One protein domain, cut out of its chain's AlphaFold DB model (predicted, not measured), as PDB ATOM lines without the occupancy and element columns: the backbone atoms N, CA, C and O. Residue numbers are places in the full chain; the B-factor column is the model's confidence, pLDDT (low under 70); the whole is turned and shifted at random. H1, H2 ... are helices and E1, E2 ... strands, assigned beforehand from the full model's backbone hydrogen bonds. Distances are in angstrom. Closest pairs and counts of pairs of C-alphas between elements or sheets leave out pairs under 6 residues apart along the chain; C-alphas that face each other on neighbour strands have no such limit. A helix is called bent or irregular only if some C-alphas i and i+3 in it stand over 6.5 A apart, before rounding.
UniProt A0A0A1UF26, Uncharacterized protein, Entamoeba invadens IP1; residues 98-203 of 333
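What this domain is: This is residues 98 to 203 of the 333 residues of an uncharacterized protein of Entamoeba invadens IP1 (UniProt A0A0A1UF26). Three helical rods, H2a, H2b and H3, stand with their centres in a triangle, and H1 crosses the ends where H2a and H3 begin. A hairpin of two strands, E1 and E2, reaches out beyond H2a on the side away from H3. The 106 printed residues hold, in order, H1, E1, E2, H2 and H3, mostly helix, with the sheet E1 - E2 antiparallel. The whole is compact, with a radius of gyration of the C-alphas of 14.3 A and spans of 40 by 37 by 25 A.

Where its parts are: H1, residues 102 to 112, begins at C-alpha 102 (369.510, 352.549, 372.947); it is irregular, with C-alphas 108 and 111 7.1 A apart. E1 is residues 113 to 118, 16.6 A long, and E2 residues 124 to 128. H2, residues 140 to 170, was assigned as one helix by its hydrogen bonds but is bent, C-alphas 154 and 157 being 9.6 A apart; its arms are H2a, residues 140 to 154, 21.2 A, and H2b, residues 157 to 170, 20.1 A. H3, residues 177 to 194, 22.9 A, is irregular, with C-alphas 179 and 182 8.2 A apart, and ends at C-alpha 194 (378.608, 352.147, 387.879).

How they stand to each other: H1 touches residues 140 to 146 of H2a, about perpendicular at 86 degrees, closest at C-alphas 107 and 143, 6.2 A. In the E1 and E2 hairpin, N 117 and O 125 are within hydrogen-bond range at 2.9 A. H2a and H2b touch, C-alphas 152 and 160 being closest at 5.5 A, and run opposite ways at a shallow tilt of 20 degrees. H2b and H3 form a helical hairpin, closest at C-alphas 163 and 191, 6.3 A. Every O i to N i+4 pair is within range in H2a and H2b, against 11 of 14 in H3 and 3 of 7 in H1, which has 4 of 8 O i to N i+3 pairs within range.

The domain as a whole: C-alphas 121 and 179, the farthest apart, are 43.7 A apart. The printed part has no cut; the link from E2 to H2 is long. Residues 194 to 200 stand free, and pLDDT is under 70 in residues 132 to 137 and 196 to 200.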
ATOM      1  N   GLU A  98     372.252 347.281 378.773       88.75
ATOM      2  CA  GLU A  98     373.197 346.860 377.733       88.75
ATOM      3  C   GLU A  98     372.550 345.964 376.667       88.75
ATOM      4  O   GLU A  98     373.081 345.822 375.567       88.75
ATOM      5  N   SER A  99     371.402 345.354 376.979       87.88
ATOM      6  CA  SER A  99     370.632 344.536 376.034       87.88
ATOM      7  C   SER A  99     369.669 345.351 375.165       87.88
ATOM      8  O   SER A  99     369.116 344.817 374.197       87.88
ATOM      9  N   PHE A 100     369.469 346.632 375.487       89.25
ATOM     10  CA  PHE A 100     368.664 347.534 374.680       89.25
ATOM     11  C   PHE A 100     369.541 348.227 373.637       89.25
ATOM     12  O   PHE A 100     370.595 348.771 373.970       89.25
ATOM     13  N   PRO A 101     369.095 348.303 372.374       91.50
ATOM     14  CA  PRO A 101     369.806 349.025 371.327       91.50
ATOM     15  C   PRO A 101     369.616 350.549 371.455       91.50
ATOM     16  O   PRO A 101     369.384 351.224 370.455       91.50
ATOM     17  N   ILE A 102     369.738 351.117 372.664       91.75
ATOM     18  CA  ILE A 102     369.510 352.549 372.947       91.75
ATOM     19  C   ILE A 102     370.344 353.409 372.008       91.75
ATOM     20  O   ILE A 102     369.809 354.286 371.344       91.75
ATOM     21  N   ALA A 103     371.632 353.105 371.868       90.00
ATOM     22  CA  ALA A 103     372.503 353.890 371.008       90.00
ATOM     23  C   ALA A 103     372.182 353.783 369.507       90.00
ATOM     24  O   ALA A 103     372.558 354.651 368.723       90.00
ATOM     25  N   GLY A 104     371.496 352.719 369.085       90.94
ATOM     26  CA  GLY A 104     371.008 352.579 367.714       90.94
ATOM     27  C   GLY A 104     369.671 353.275 367.479       90.94
ATOM     28  O   GLY A 104     369.475 353.852 366.408       90.94
ATOM     29  N   ASP A 105     368.782 353.209 368.466       92.75
ATOM     30  CA  ASP A 105     367.393 353.637 368.342       92.75
ATOM     31  C   ASP A 105     367.195 355.093 368.737       92.75
ATOM     32  O   ASP A 105     366.542 355.818 367.998       92.75
ATOM     33  N   LEU A 106     367.778 355.542 369.854       92.88
ATOM     34  CA  LEU A 106     367.564 356.882 370.403       92.88
ATOM     35  C   LEU A 106     367.725 357.980 369.343       92.88
ATOM     36  O   LEU A 106     366.770 358.737 369.169       92.88
ATOM     37  N   PRO A 107     368.808 358.011 368.533       91.62
ATOM     38  CA  PRO A 107     368.950 359.030 367.500       91.62
ATOM     39  C   PRO A 107     367.808 358.993 366.485       91.62
ATOM     40  O   PRO A 107     367.371 360.026 366.016       91.62
ATOM     41  N   ARG A 108     367.281 357.815 366.137       91.25
ATOM     42  CA  ARG A 108     366.179 357.670 365.166       91.25
ATOM     43  C   ARG A 108     364.838 358.115 365.741       91.25
ATOM     44  O   ARG A 108     363.960 358.513 364.978       91.25
ATOM     45  N   LEU A 109     364.692 358.019 367.059       92.62
ATOM     46  CA  LEU A 109     363.460 358.309 367.781       92.62
ATOM     47  C   LEU A 109     363.321 359.777 368.182       92.62
ATOM     48  O   LEU A 109     362.202 360.190 368.455       92.62
ATOM     49  N   LEU A 110     364.396 360.573 368.163       93.00
ATOM     50  CA  LEU A 110     364.364 361.986 368.570       93.00
ATOM     51  C   LEU A 110     363.246 362.787 367.894       93.00
ATOM     52  O   LEU A 110     362.444 363.419 368.572       93.00
ATOM     53  N   LYS A 111     363.115 362.674 366.568       91.75
ATOM     54  CA  LYS A 111     362.065 363.366 365.796       91.75
ATOM     55  C   LYS A 111     360.634 362.911 366.113       91.75
ATOM     56  O   LYS A 111     359.676 363.532 365.667       91.75
ATOM     57  N   HIS A 112     360.499 361.789 366.810       93.81
ATOM     58  CA  HIS A 112     359.232 361.190 367.199       93.81
ATOM     59  C   HIS A 112     358.920 361.432 368.677       93.81
ATOM     60  O   HIS A 112     357.835 361.071 369.112       93.81
ATOM     61  N   LEU A 113     359.846 362.001 369.453       95.62
ATOM     62  CA  LEU A 113     359.751 362.069 370.903       95.62
ATOM     63  C   LEU A 113     359.317 363.461 371.371       95.62
ATOM     64  O   LEU A 113     359.863 364.480 370.952       95.62
ATOM     65  N   ARG A 114     358.339 363.488 372.276       95.81
ATOM     66  CA  ARG A 114     357.834 364.684 372.955       95.81
ATOM     67  C   ARG A 114     357.853 364.446 374.461       95.81
ATOM     68  O   ARG A 114     357.301 363.451 374.922       95.81
ATOM     69  N   ILE A 115     358.447 365.352 375.232       97.06
ATOM     70  CA  ILE A 115     358.323 365.361 376.698       97.06
ATOM     71  C   ILE A 115     357.436 366.533 377.083       97.06
ATOM     72  O   ILE A 115     357.691 367.666 376.679       97.06
ATOM     73  N   THR A 116     356.409 366.255 377.874       96.81
ATOM     74  CA  THR A 116     355.419 367.228 378.318       96.81
ATOM     75  C   THR A 116     355.181 367.127 379.817       96.81
ATOM     76  O   THR A 116     355.311 366.052 380.413       96.81
ATOM     77  N   LYS A 117     354.824 368.251 380.429       95.38
ATOM     78  CA  LYS A 117     354.474 368.339 381.845       95.38
ATOM     79  C   LYS A 117     353.147 369.061 381.997       95.38
ATOM     80  O   LYS A 117     352.961 370.128 381.417       95.38
ATOM     81  N   GLU A 118     352.243 368.480 382.773       94.44
ATOM     82  CA  GLU A 118     350.989 369.142 383.122       94.44
ATOM     83  C   GLU A 118     351.250 370.270 384.128       94.44
ATOM     84  O   GLU A 118     351.969 370.108 385.119       94.44
ATOM     85  N   LEU A 119     350.684 371.435 383.836       94.00
ATOM     86  CA  LEU A 119     350.705 372.624 384.673       94.00
ATOM     87  C   LEU A 119     349.481 372.641 385.598       94.00
ATOM     88  O   LEU A 119     348.471 371.992 385.343       94.00
ATOM     89  N   GLU A 120     349.530 373.446 386.660       92.50
ATOM     90  CA  GLU A 120     348.445 373.537 387.653       92.50
ATOM     91  C   GLU A 120     347.092 373.972 387.058       92.50
ATOM     92  O   GLU A 120     346.036 373.666 387.611       92.50
ATOM     93  N   ASN A 121     347.107 374.675 385.923       92.94
ATOM     94  CA  ASN A 121     345.907 375.107 385.204       92.94
ATOM     95  C   ASN A 121     345.329 374.028 384.259       92.94
ATOM     96  O   ASN A 121     344.333 374.296 383.584       92.94
ATOM     97  N   GLY A 122     345.936 372.837 384.195       91.62
ATOM     98  CA  GLY A 122     345.567 371.745 383.287       91.62
ATOM     99  C   GLY A 122     346.067 371.918 381.847       91.62
ATOM    100  O   GLY A 122     345.690 371.140 380.968       91.62
ATOM    101  N   GLU A 123     346.882 372.941 381.575       93.69
ATOM    102  CA  GLU A 123     347.618 373.064 380.317       93.69
ATOM    103  C   GLU A 123     348.890 372.207 380.350       93.69
ATOM    104  O   GLU A 123     349.333 371.761 381.407       93.69
ATOM    105  N   TYR A 124     349.489 371.969 379.183       93.19
ATOM    106  CA  TYR A 124     350.703 371.166 379.053       93.19
ATOM    107  C   TYR A 124     351.843 372.030 378.531       93.19
ATOM    108  O   TYR A 124     351.705 372.683 377.495       93.19
ATOM    109  N   ASP A 125     352.971 371.988 379.234       94.25
ATOM    110  CA  ASP A 125     354.231 372.568 378.785       94.25
ATOM    111  C   ASP A 125     355.064 371.515 378.049       94.25
ATOM    112  O   ASP A 125     355.098 370.349 378.455       94.25
ATOM    113  N   VAL A 126     355.723 371.909 376.959       95.06
ATOM    114  CA  VAL A 126     356.568 371.021 376.147       95.06
ATOM    115  C   VAL A 126     358.020 371.248 376.547       95.06
ATOM    116  O   VAL A 126     358.610 372.275 376.236       95.06
ATOM    117  N   LEU A 127     358.602 370.261 377.225       95.06
ATOM    118  CA  LEU A 127     359.974 370.314 377.737       95.06
ATOM    119  C   LEU A 127     361.001 369.807 376.718       95.06
ATOM    120  O   LEU A 127     362.181 370.145 376.797       95.06
ATOM    121  N   PHE A 128     360.568 368.962 375.779       94.56
ATOM    122  CA  PHE A 128     361.393 368.490 374.672       94.56
ATOM    123  C   PHE A 128     360.524 368.194 373.441       94.56
ATOM    124  O   PHE A 128     359.497 367.518 373.580       94.56
ATOM    125  N   PRO A 129     360.941 368.616 372.235       92.31
ATOM    126  CA  PRO A 129     362.052 369.532 371.964       92.31
ATOM    127  C   PRO A 129     361.760 370.949 372.482       92.31
ATOM    128  O   PRO A 129     360.599 371.342 372.560       92.31
ATOM    129  N   THR A 130     362.799 371.703 372.851       83.56
ATOM    130  CA  THR A 130     362.661 373.083 373.363       83.56
ATOM    131  C   THR A 130     362.363 374.108 372.270       83.56
ATOM    132  O   THR A 130     361.830 375.173 372.559       83.56
ATOM    133  N   ASP A 131     362.683 373.777 371.017       79.44
ATOM    134  CA  ASP A 131     362.393 374.592 369.842       79.44
ATOM    135  C   ASP A 131     361.498 373.803 368.874       79.44
ATOM    136  O   ASP A 131     361.623 372.581 368.763       79.44
ATOM    137  N   ASP A 132     360.698 374.495 368.057       67.94
ATOM    138  CA  ASP A 132     359.992 373.913 366.896       67.94
ATOM    139  C   ASP A 132     360.954 373.528 365.745       67.94
ATOM    140  O   ASP A 132     360.581 373.497 364.571       67.94
ATOM    141  N   LYS A 133     362.226 373.255 366.056       67.06
ATOM    142  CA  LYS A 133     363.217 372.827 365.074       67.06
ATOM    143  C   LYS A 133     362.802 371.473 364.514       67.06
ATOM    144  O   LYS A 133     362.756 370.467 365.219       67.06
ATOM    145  N   GLU A 134     362.550 371.436 363.211       66.69
ATOM    146  CA  GLU A 134     362.508 370.177 362.484       66.69
ATOM    147  C   GLU A 134     363.913 369.562 362.508       66.69
ATOM    148  O   GLU A 134     364.848 370.089 361.903       66.69
ATOM    149  N   TYR A 135     364.071 368.446 363.222       66.31
ATOM    150  CA  TYR A 135     365.311 367.673 363.237       66.31
ATOM    151  C   TYR A 135     365.583 367.087 361.843       66.31
ATOM    152  O   TYR A 135     365.113 366.000 361.499       66.31
ATOM    153  N   GLN A 136     366.327 367.823 361.014       64.38
ATOM    154  CA  GLN A 136     366.747 367.355 359.689       64.38
ATOM    155  C   GLN A 136     367.865 366.309 359.789       64.38
ATOM    156  O   GLN A 136     367.903 365.363 359.002       64.38
ATOM    157  N   THR A 137     368.740 366.442 360.788       69.00
ATOM    158  CA  THR A 137     369.819 365.499 361.106       69.00
ATOM    159  C   THR A 137     369.896 365.313 362.613       69.00
ATOM    160  O   THR A 137     369.992 366.297 363.333       69.00
ATOM    161  N   ASN A 138     369.877 364.062 363.074       83.00
ATOM    162  CA  ASN A 138     369.945 363.734 364.496       83.00
ATOM    163  C   ASN A 138     371.416 363.609 364.913       83.00
ATOM    164  O   ASN A 138     372.058 362.582 364.671       83.00
ATOM    165  N   THR A 139     371.944 364.681 365.488       90.94
ATOM    166  CA  THR A 139     373.325 364.790 365.964       90.94
ATOM    167  C   THR A 139     373.489 364.182 367.357       90.94
ATOM    168  O   THR A 139     372.519 363.835 368.042       90.94
ATOM    169  N   ALA A 140     374.739 364.048 367.796       92.25
ATOM    170  CA  ALA A 140     375.058 363.736 369.180       92.25
ATOM    171  C   ALA A 140     374.488 364.783 370.148       92.25
ATOM    172  O   ALA A 140     373.891 364.409 371.155       92.25
ATOM    173  N   GLY A 141     374.579 366.072 369.806       93.25
ATOM    174  CA  GLY A 141     374.004 367.160 370.598       93.25
ATOM    175  C   GLY A 141     372.507 366.983 370.853       93.25
ATOM    176  O   GLY A 141     372.066 367.113 371.987       93.25
ATOM    177  N   ASP A 142     371.737 366.553 369.851       92.44
ATOM    178  CA  ASP A 142     370.292 366.344 370.023       92.44
ATOM    179  C   ASP A 142     369.978 365.184 370.991       92.44
ATOM    180  O   ASP A 142     369.020 365.235 371.766       92.44
ATOM    181  N   CYS A 143     370.799 364.125 370.974       94.25
ATOM    182  CA  CYS A 143     370.691 363.041 371.954       94.25
ATOM    183  C   CYS A 143     371.072 363.518 373.356       94.25
ATOM    184  O   CYS A 143     370.424 363.127 374.330       94.25
ATOM    185  N   PHE A 144     372.114 364.347 373.455       95.50
ATOM    186  CA  PHE A 144     372.538 364.946 374.710       95.50
ATOM    187  C   PHE A 144     371.439 365.819 375.302       95.50
ATOM    188  O   PHE A 144     371.110 365.631 376.464       95.50
ATOM    189  N   ASP A 145     370.817 366.693 374.511       95.44
ATOM    190  CA  ASP A 145     369.752 367.587 374.968       95.44
ATOM    191  C   ASP A 145     368.566 366.809 375.543       95.44
ATOM    192  O   ASP A 145     368.052 367.152 376.611       95.44
ATOM    193  N   LEU A 146     368.177 365.703 374.899       96.31
ATOM    194  CA  LEU A 146     367.148 364.810 375.427       96.31
ATOM    195  C   LEU A 146     367.560 364.190 376.771       96.31
ATOM    196  O   LEU A 146     366.789 364.226 377.733       96.31
ATOM    197  N   ILE A 147     368.761 363.608 376.842       97.06
ATOM    198  CA  ILE A 147     369.262 362.947 378.057       97.06
ATOM    199  C   ILE A 147     369.432 363.971 379.186       97.06
ATOM    200  O   ILE A 147     369.052 363.701 380.324       97.06
ATOM    201  N   LYS A 148     369.945 365.164 378.880       97.12
ATOM    202  CA  LYS A 148     370.101 366.283 379.808       97.12
ATOM    203  C   LYS A 148     368.743 366.732 380.336       97.12
ATOM    204  O   LYS A 148     368.582 366.833 381.548       97.12
ATOM    205  N   CYS A 149     367.757 366.917 379.456       97.31
ATOM    206  CA  CYS A 149     366.391 367.292 379.823       97.31
ATOM    207  C   CYS A 149     365.776 366.282 380.803       97.31
ATOM    208  O   CYS A 149     365.345 366.658 381.893       97.31
ATOM    209  N   ILE A 150     365.800 364.985 380.478       97.44
ATOM    210  CA  ILE A 150     365.206 363.970 381.358       97.44
ATOM    211  C   ILE A 150     365.992 363.781 382.665       97.44
ATOM    212  O   ILE A 150     365.386 363.586 383.718       97.44
ATOM    213  N   THR A 151     367.324 363.889 382.630       97.31
ATOM    214  CA  THR A 151     368.169 363.819 383.836       97.31
ATOM    215  C   THR A 151     367.864 364.985 384.766       97.31
ATOM    216  O   THR A 151     367.677 364.784 385.962       97.31
ATOM    217  N   GLN A 152     367.706 366.186 384.212       97.12
ATOM    218  CA  GLN A 152     367.343 367.374 384.971       97.12
ATOM    219  C   GLN A 152     365.987 367.224 385.663       97.12
ATOM    220  O   GLN A 152     365.847 367.606 386.823       97.12
ATOM    221  N   ILE A 153     364.998 366.659 384.964       95.88
ATOM    222  CA  ILE A 153     363.652 366.445 385.506       95.88
ATOM    223  C   ILE A 153     363.665 365.418 386.647       95.88
ATOM    224  O   ILE A 153     362.992 365.626 387.654       95.88
ATOM    225  N   LEU A 154     364.398 364.309 386.488       95.62
ATOM    226  CA  LEU A 154     364.281 363.143 387.374       95.62
ATOM    227  C   LEU A 154     365.345 363.063 388.470       95.62
ATOM    228  O   LEU A 154     365.094 362.482 389.524       95.62
ATOM    229  N   GLU A 155     366.541 363.591 388.222       94.69
ATOM    230  CA  GLU A 155     367.710 363.418 389.094       94.69
ATOM    231  C   GLU A 155     368.408 364.745 389.455       94.69
ATOM    232  O   GLU A 155     369.271 364.755 390.335       94.69
ATOM    233  N   GLY A 156     367.986 365.868 388.859       95.75
ATOM    234  CA  GLY A 156     368.382 367.228 389.239       95.75
ATOM    235  C   GLY A 156     369.775 367.670 388.770       95.75
ATOM    236  O   GLY A 156     370.519 366.922 388.137       95.75
ATOM    237  N   ASP A 157     370.135 368.913 389.116       97.25
ATOM    238  CA  ASP A 157     371.313 369.625 388.586       97.25
ATOM    239  C   ASP A 157     372.640 368.882 388.785       97.25
ATOM    240  O   ASP A 157     373.510 368.907 387.914       97.25
ATOM    241  N   GLU A 158     372.822 368.227 389.937       95.31
ATOM    242  CA  GLU A 158     374.075 367.535 390.247       95.31
ATOM    243  C   GLU A 158     374.325 366.392 389.260       95.31
ATOM    244  O   GLU A 158     375.419 366.275 388.705       95.31
ATOM    245  N   GLN A 159     373.304 365.574 389.008       94.94
ATOM    246  CA  GLN A 159     373.406 364.454 388.083       94.94
ATOM    247  C   GLN A 159     373.466 364.942 386.630       94.94
ATOM    248  O   GLN A 159     374.248 364.410 385.840       94.94
ATOM    249  N   THR A 160     372.727 366.006 386.297       97.19
ATOM    250  CA  THR A 160     372.804 366.687 384.996       97.19
ATOM    251  C   THR A 160     374.218 367.178 384.691       97.19
ATOM    252  O   THR A 160     374.715 367.016 383.577       97.19
ATOM    253  N   LYS A 161     374.911 367.739 385.682       97.00
ATOM    254  CA  LYS A 161     376.293 368.188 385.504       97.00
ATOM    255  C   LYS A 161     377.244 367.018 385.243       97.00
ATOM    256  O   LYS A 161     378.117 367.120 384.391       97.00
ATOM    257  N   ARG A 162     377.058 365.885 385.927       95.62
ATOM    258  CA  ARG A 162     377.889 364.687 385.711       95.62
ATOM    259  C   ARG A 162     377.746 364.132 384.298       95.62
ATOM    260  O   ARG A 162     378.751 363.778 383.686       95.62
ATOM    261  N   ILE A 163     376.516 364.062 383.777       96.25
ATOM    262  CA  ILE A 163     376.303 363.626 382.392       96.25
ATOM    263  C   ILE A 163     376.924 364.616 381.404       96.25
ATOM    264  O   ILE A 163     377.532 364.180 380.434       96.25
ATOM    265  N   GLU A 164     376.844 365.921 381.666       97.31
ATOM    266  CA  GLU A 164     377.477 366.958 380.843       97.31
ATOM    267  C   GLU A 164     379.008 366.847 380.825       97.31
ATOM    268  O   GLU A 164     379.612 366.874 379.751       97.31
ATOM    269  N   ASP A 165     379.631 366.659 381.988       97.06
ATOM    270  CA  ASP A 165     381.080 366.501 382.114       97.06
ATOM    271  C   ASP A 165     381.570 365.237 381.379       97.06
ATOM    272  O   ASP A 165     382.522 365.302 380.596       97.06
ATOM    273  N   GLU A 166     380.906 364.089 381.573       96.69
ATOM    274  CA  GLU A 166     381.294 362.840 380.900       96.69
ATOM    275  C   GLU A 166     381.022 362.887 379.393       96.69
ATOM    276  O   GLU A 166     381.825 362.389 378.602       96.69
ATOM    277  N   TRP A 167     379.912 363.501 378.979       96.25
ATOM    278  CA  TRP A 167     379.571 363.647 377.570       96.25
ATOM    279  C   TRP A 167     380.622 364.469 376.832       96.25
ATOM    280  O   TRP A 167     381.207 363.986 375.862       96.25
ATOM    281  N   ASN A 168     380.932 365.666 377.335       95.62
ATOM    282  CA  ASN A 168     381.899 366.576 376.717       95.62
ATOM    283  C   ASN A 168     383.337 366.026 376.736       95.62
ATOM    284  O   ASN A 168     384.161 366.425 375.915       95.62
ATOM    285  N   ALA A 169     383.656 365.103 377.650       95.50
ATOM    286  CA  ALA A 169     384.957 364.440 377.693       95.50
ATOM    287  C   ALA A 169     385.122 363.334 376.632       95.50
ATOM    288  O   ALA A 169     386.254 362.964 376.306       95.50
ATOM    289  N   VAL A 170     384.022 362.767 376.121       92.06
ATOM    290  CA  VAL A 170     384.042 361.538 375.304       92.06
ATOM    291  C   VAL A 170     383.429 361.737 373.914       92.06
ATOM    292  O   VAL A 170     383.776 361.000 372.988       92.06
ATOM    293  N   MET A 171     382.537 362.713 373.743       91.94
ATOM    294  CA  MET A 171     381.707 362.877 372.553       91.94
ATOM    295  C   MET A 171     381.704 364.330 372.057       91.94
ATOM    296  O   MET A 171     381.723 365.271 372.842       91.94
ATOM    297  N   SER A 172     381.669 364.508 370.732       90.62
ATOM    298  CA  SER A 172     381.516 365.822 370.093       90.62
ATOM    299  C   SER A 172     380.086 365.993 369.590       90.62
ATOM    300  O   SER A 172     379.583 365.115 368.890       90.62
ATOM    301  N   ASN A 173     379.441 367.111 369.935       91.81
ATOM    302  CA  ASN A 173     378.001 367.325 369.733       91.81
ATOM    303  C   ASN A 173     377.579 367.469 368.264       91.81
ATOM    304  O   ASN A 173     376.434 367.196 367.926       91.81
ATOM    305  N   ASP A 174     378.491 367.877 367.388       91.00
ATOM    306  CA  ASP A 174     378.268 368.083 365.953       91.00
ATOM    307  C   ASP A 174     378.286 366.783 365.130       91.00
ATOM    308  O   ASP A 174     377.952 366.786 363.947       91.00
ATOM    309  N   GLN A 175     378.701 365.668 365.734       87.56
ATOM    310  CA  GLN A 175     378.924 364.413 365.023       87.56
ATOM    311  C   GLN A 175     377.647 363.574 364.896       87.56
ATOM    312  O   GLN A 175     376.725 363.645 365.711       87.56
ATOM    313  N   ASP A 176     377.619 362.726 363.867       85.44
ATOM    314  CA  ASP A 176     376.545 361.759 363.651       85.44
ATOM    315  C   ASP A 176     376.638 360.610 364.672       85.44
ATOM    316  O   ASP A 176     377.669 359.942 364.826       85.44
ATOM    317  N   MET A 177     375.516 360.328 365.336       84.44
ATOM    318  CA  MET A 177     375.414 359.274 366.346       84.44
ATOM    319  C   MET A 177     375.720 357.867 365.827       84.44
ATOM    320  O   MET A 177     376.072 356.979 366.607       84.44
ATOM    321  N   SER A 178     375.614 357.628 364.520       76.81
ATOM    322  CA  SER A 178     375.965 356.349 363.901       76.81
ATOM    323  C   SER A 178     377.432 355.965 364.107       76.81
ATOM    324  O   SER A 178     377.716 354.773 364.244       76.81
ATOM    325  N   VAL A 179     378.327 356.953 364.213       72.62
ATOM    326  CA  VAL A 179     379.767 356.769 364.459       72.62
ATOM    327  C   VAL A 179     380.061 356.575 365.951       72.62
ATOM    328  O   VAL A 179     381.046 355.938 366.318       72.62
ATOM    329  N   GLN A 180     379.186 357.076 366.827       76.12
ATOM    330  CA  GLN A 180     379.467 357.252 368.254       76.12
ATOM    331  C   GLN A 180     378.635 356.362 369.190       76.12
ATOM    332  O   GLN A 180     378.653 356.532 370.410       76.12
ATOM    333  N   LYS A 181     377.931 355.361 368.649       79.19
ATOM    334  CA  LYS A 181     377.023 354.496 369.426       79.19
ATOM    335  C   LYS A 181     377.676 353.843 370.650       79.19
ATOM    336  O   LYS A 181     377.046 353.703 371.696       79.19
ATOM    337  N   THR A 182     378.933 353.429 370.518       83.25
ATOM    338  CA  THR A 182     379.700 352.786 371.594       83.25
ATOM    339  C   THR A 182     379.995 353.745 372.745       83.25
ATOM    340  O   THR A 182     379.979 353.332 373.905       83.25
ATOM    341  N   PHE A 183     380.214 355.024 372.448       90.56
ATOM    342  CA  PHE A 183     380.472 356.051 373.450       90.56
ATOM    343  C   PHE A 183     379.220 356.381 374.258       90.56
ATOM    344  O   PHE A 183     379.322 356.492 375.475       90.56
ATOM    345  N   LEU A 184     378.042 356.434 373.628       91.56
ATOM    346  CA  LEU A 184     376.790 356.669 374.353       91.56
ATOM    347  C   LEU A 184     376.562 355.610 375.438       91.56
ATOM    348  O   LEU A 184     376.317 355.954 376.589       91.56
ATOM    349  N   MET A 185     376.708 354.326 375.105       91.31
ATOM    350  CA  MET A 185     376.552 353.269 376.111       91.31
ATOM    351  C   MET A 185     377.598 353.369 377.224       91.31
ATOM    352  O   MET A 185     377.252 353.185 378.384       91.31
ATOM    353  N   ARG A 186     378.849 353.717 376.897       92.38
ATOM    354  CA  ARG A 186     379.898 353.947 377.901       92.38
ATOM    355  C   ARG A 186     379.520 355.072 378.869       92.38
ATOM    356  O   ARG A 186     379.671 354.892 380.074       92.38
ATOM    357  N   ILE A 187     379.028 356.196 378.348       94.06
ATOM    358  CA  ILE A 187     378.590 357.343 379.151       94.06
ATOM    359  C   ILE A 187     377.437 356.917 380.075       94.06
ATOM    360  O   ILE A 187     377.518 357.113 381.287       94.06
ATOM    361  N   LEU A 188     376.403 356.264 379.529       93.25
ATOM    362  CA  LEU A 188     375.241 355.819 380.305       93.25
ATOM    363  C   LEU A 188     375.619 354.817 381.405       93.25
ATOM    364  O   LEU A 188     375.164 354.949 382.541       93.25
ATOM    365  N   SER A 189     376.467 353.834 381.091       91.62
ATOM    366  CA  SER A 189     376.942 352.852 382.068       91.62
ATOM    367  C   SER A 189     377.755 353.514 383.178       91.62
ATOM    368  O   SER A 189     377.512 353.240 384.350       91.62
ATOM    369  N   LYS A 190     378.669 354.431 382.847       92.75
ATOM    370  CA  LYS A 190     379.475 355.116 383.862       92.75
ATOM    371  C   LYS A 190     378.606 355.962 384.799       92.75
ATOM    372  O   LYS A 190     378.643 355.766 386.011       92.75
ATOM    373  N   VAL A 191     377.788 356.846 384.226       93.19
ATOM    374  CA  VAL A 191     377.040 357.873 384.969       93.19
ATOM    375  C   VAL A 191     375.859 357.286 385.751       93.19
ATOM    376  O   VAL A 191     375.619 357.692 386.887       93.19
ATOM    377  N   PHE A 192     375.131 356.317 385.180       91.56
ATOM    378  CA  PHE A 192     373.879 355.820 385.770       91.56
ATOM    379  C   PHE A 192     373.954 354.388 386.324       91.56
ATOM    380  O   PHE A 192     373.090 354.015 387.117       91.56
ATOM    381  N   VAL A 193     374.951 353.574 385.943       86.81
ATOM    382  CA  VAL A 193     375.058 352.166 386.388       86.81
ATOM    383  C   VAL A 193     376.198 351.971 387.390       86.81
ATOM    384  O   VAL A 193     375.983 351.436 388.477       86.81
ATOM    385  N   GLU A 194     377.416 352.401 387.060       86.81
ATOM    386  CA  GLU A 194     378.608 352.147 387.879       86.81
ATOM    387  C   GLU A 194     378.709 353.066 389.096       86.81
ATOM    388  O   GLU A 194     379.068 352.612 390.186       86.81
ATOM    389  N   GLU A 195     378.396 354.347 388.928       74.12
ATOM    390  CA  GLU A 195     378.378 355.322 390.025       74.12
ATOM    391  C   GLU A 195     377.095 355.215 390.868       74.12
ATOM    392  O   GLU A 195     377.070 355.609 392.035       74.12
ATOM    393  N   GLY A 196     376.052 354.584 390.318       62.69
ATOM    394  CA  GLY A 196     374.747 354.365 390.947       62.69
ATOM    395  C   GLY A 196     374.662 353.168 391.903       62.69
ATOM    396  O   GLY A 196     373.554 352.800 392.286       62.69
ATOM    397  N   LYS A 197     375.793 352.566 392.309       56.53
ATOM    398  CA  LYS A 197     375.930 351.268 393.026       56.53
ATOM    399  C   LYS A 197     375.040 351.012 394.260       56.53
ATOM    400  O   LYS A 197     375.033 349.888 394.753       56.53
ATOM    401  N   PHE A 198     374.292 351.999 394.750       51.59
ATOM    402  CA  PHE A 198     373.413 351.881 395.919       51.59
ATOM    403  C   PHE A 198     371.938 352.230 395.660       51.59
ATOM    404  O   PHE A 198     371.148 352.208 396.603       51.59
ATOM    405  N   LYS A 199     371.540 352.538 394.419       60.00
ATOM    406  CA  LYS A 199     370.145 352.846 394.070       60.00
ATOM    407  C   LYS A 199     369.534 351.762 393.168       60.00
ATOM    408  O   LYS A 199     370.262 351.101 392.426       60.00
ATOM    409  N   PRO A 200     368.200 351.559 393.217       69.50
ATOM    410  CA  PRO A 200     367.487 350.855 392.149       69.50
ATOM    411  C   PRO A 200     367.792 351.501 390.785       69.50
ATOM    412  O   PRO A 200     368.285 352.627 390.739       69.50
ATOM    413  N   SER A 201     367.506 350.782 389.688       83.00
ATOM    414  CA  SER A 201     367.688 351.259 388.301       83.00
ATOM    415  C   SER A 201     367.332 352.745 388.175       83.00
ATOM    416  O   SER A 201     366.227 353.130 388.564       83.00
ATOM    417  N   SER A 202     368.262 353.563 387.668       91.75
ATOM    418  CA  SER A 202     368.056 355.010 387.557       91.75
ATOM    419  C   SER A 202     366.771 355.320 386.762       91.75
ATOM    420  O   SER A 202     366.528 354.686 385.725       91.75
ATOM    421  N   PRO A 203     365.953 356.293 387.212       94.62
ATOM    422  CA  PRO A 203     364.810 356.828 386.472       94.62
ATOM    423  C   PRO A 203     365.085 357.096 384.991       94.62
ATOM    424  O   PRO A 203     364.271 356.756 384.131       94.62
TER     425      PRO A 203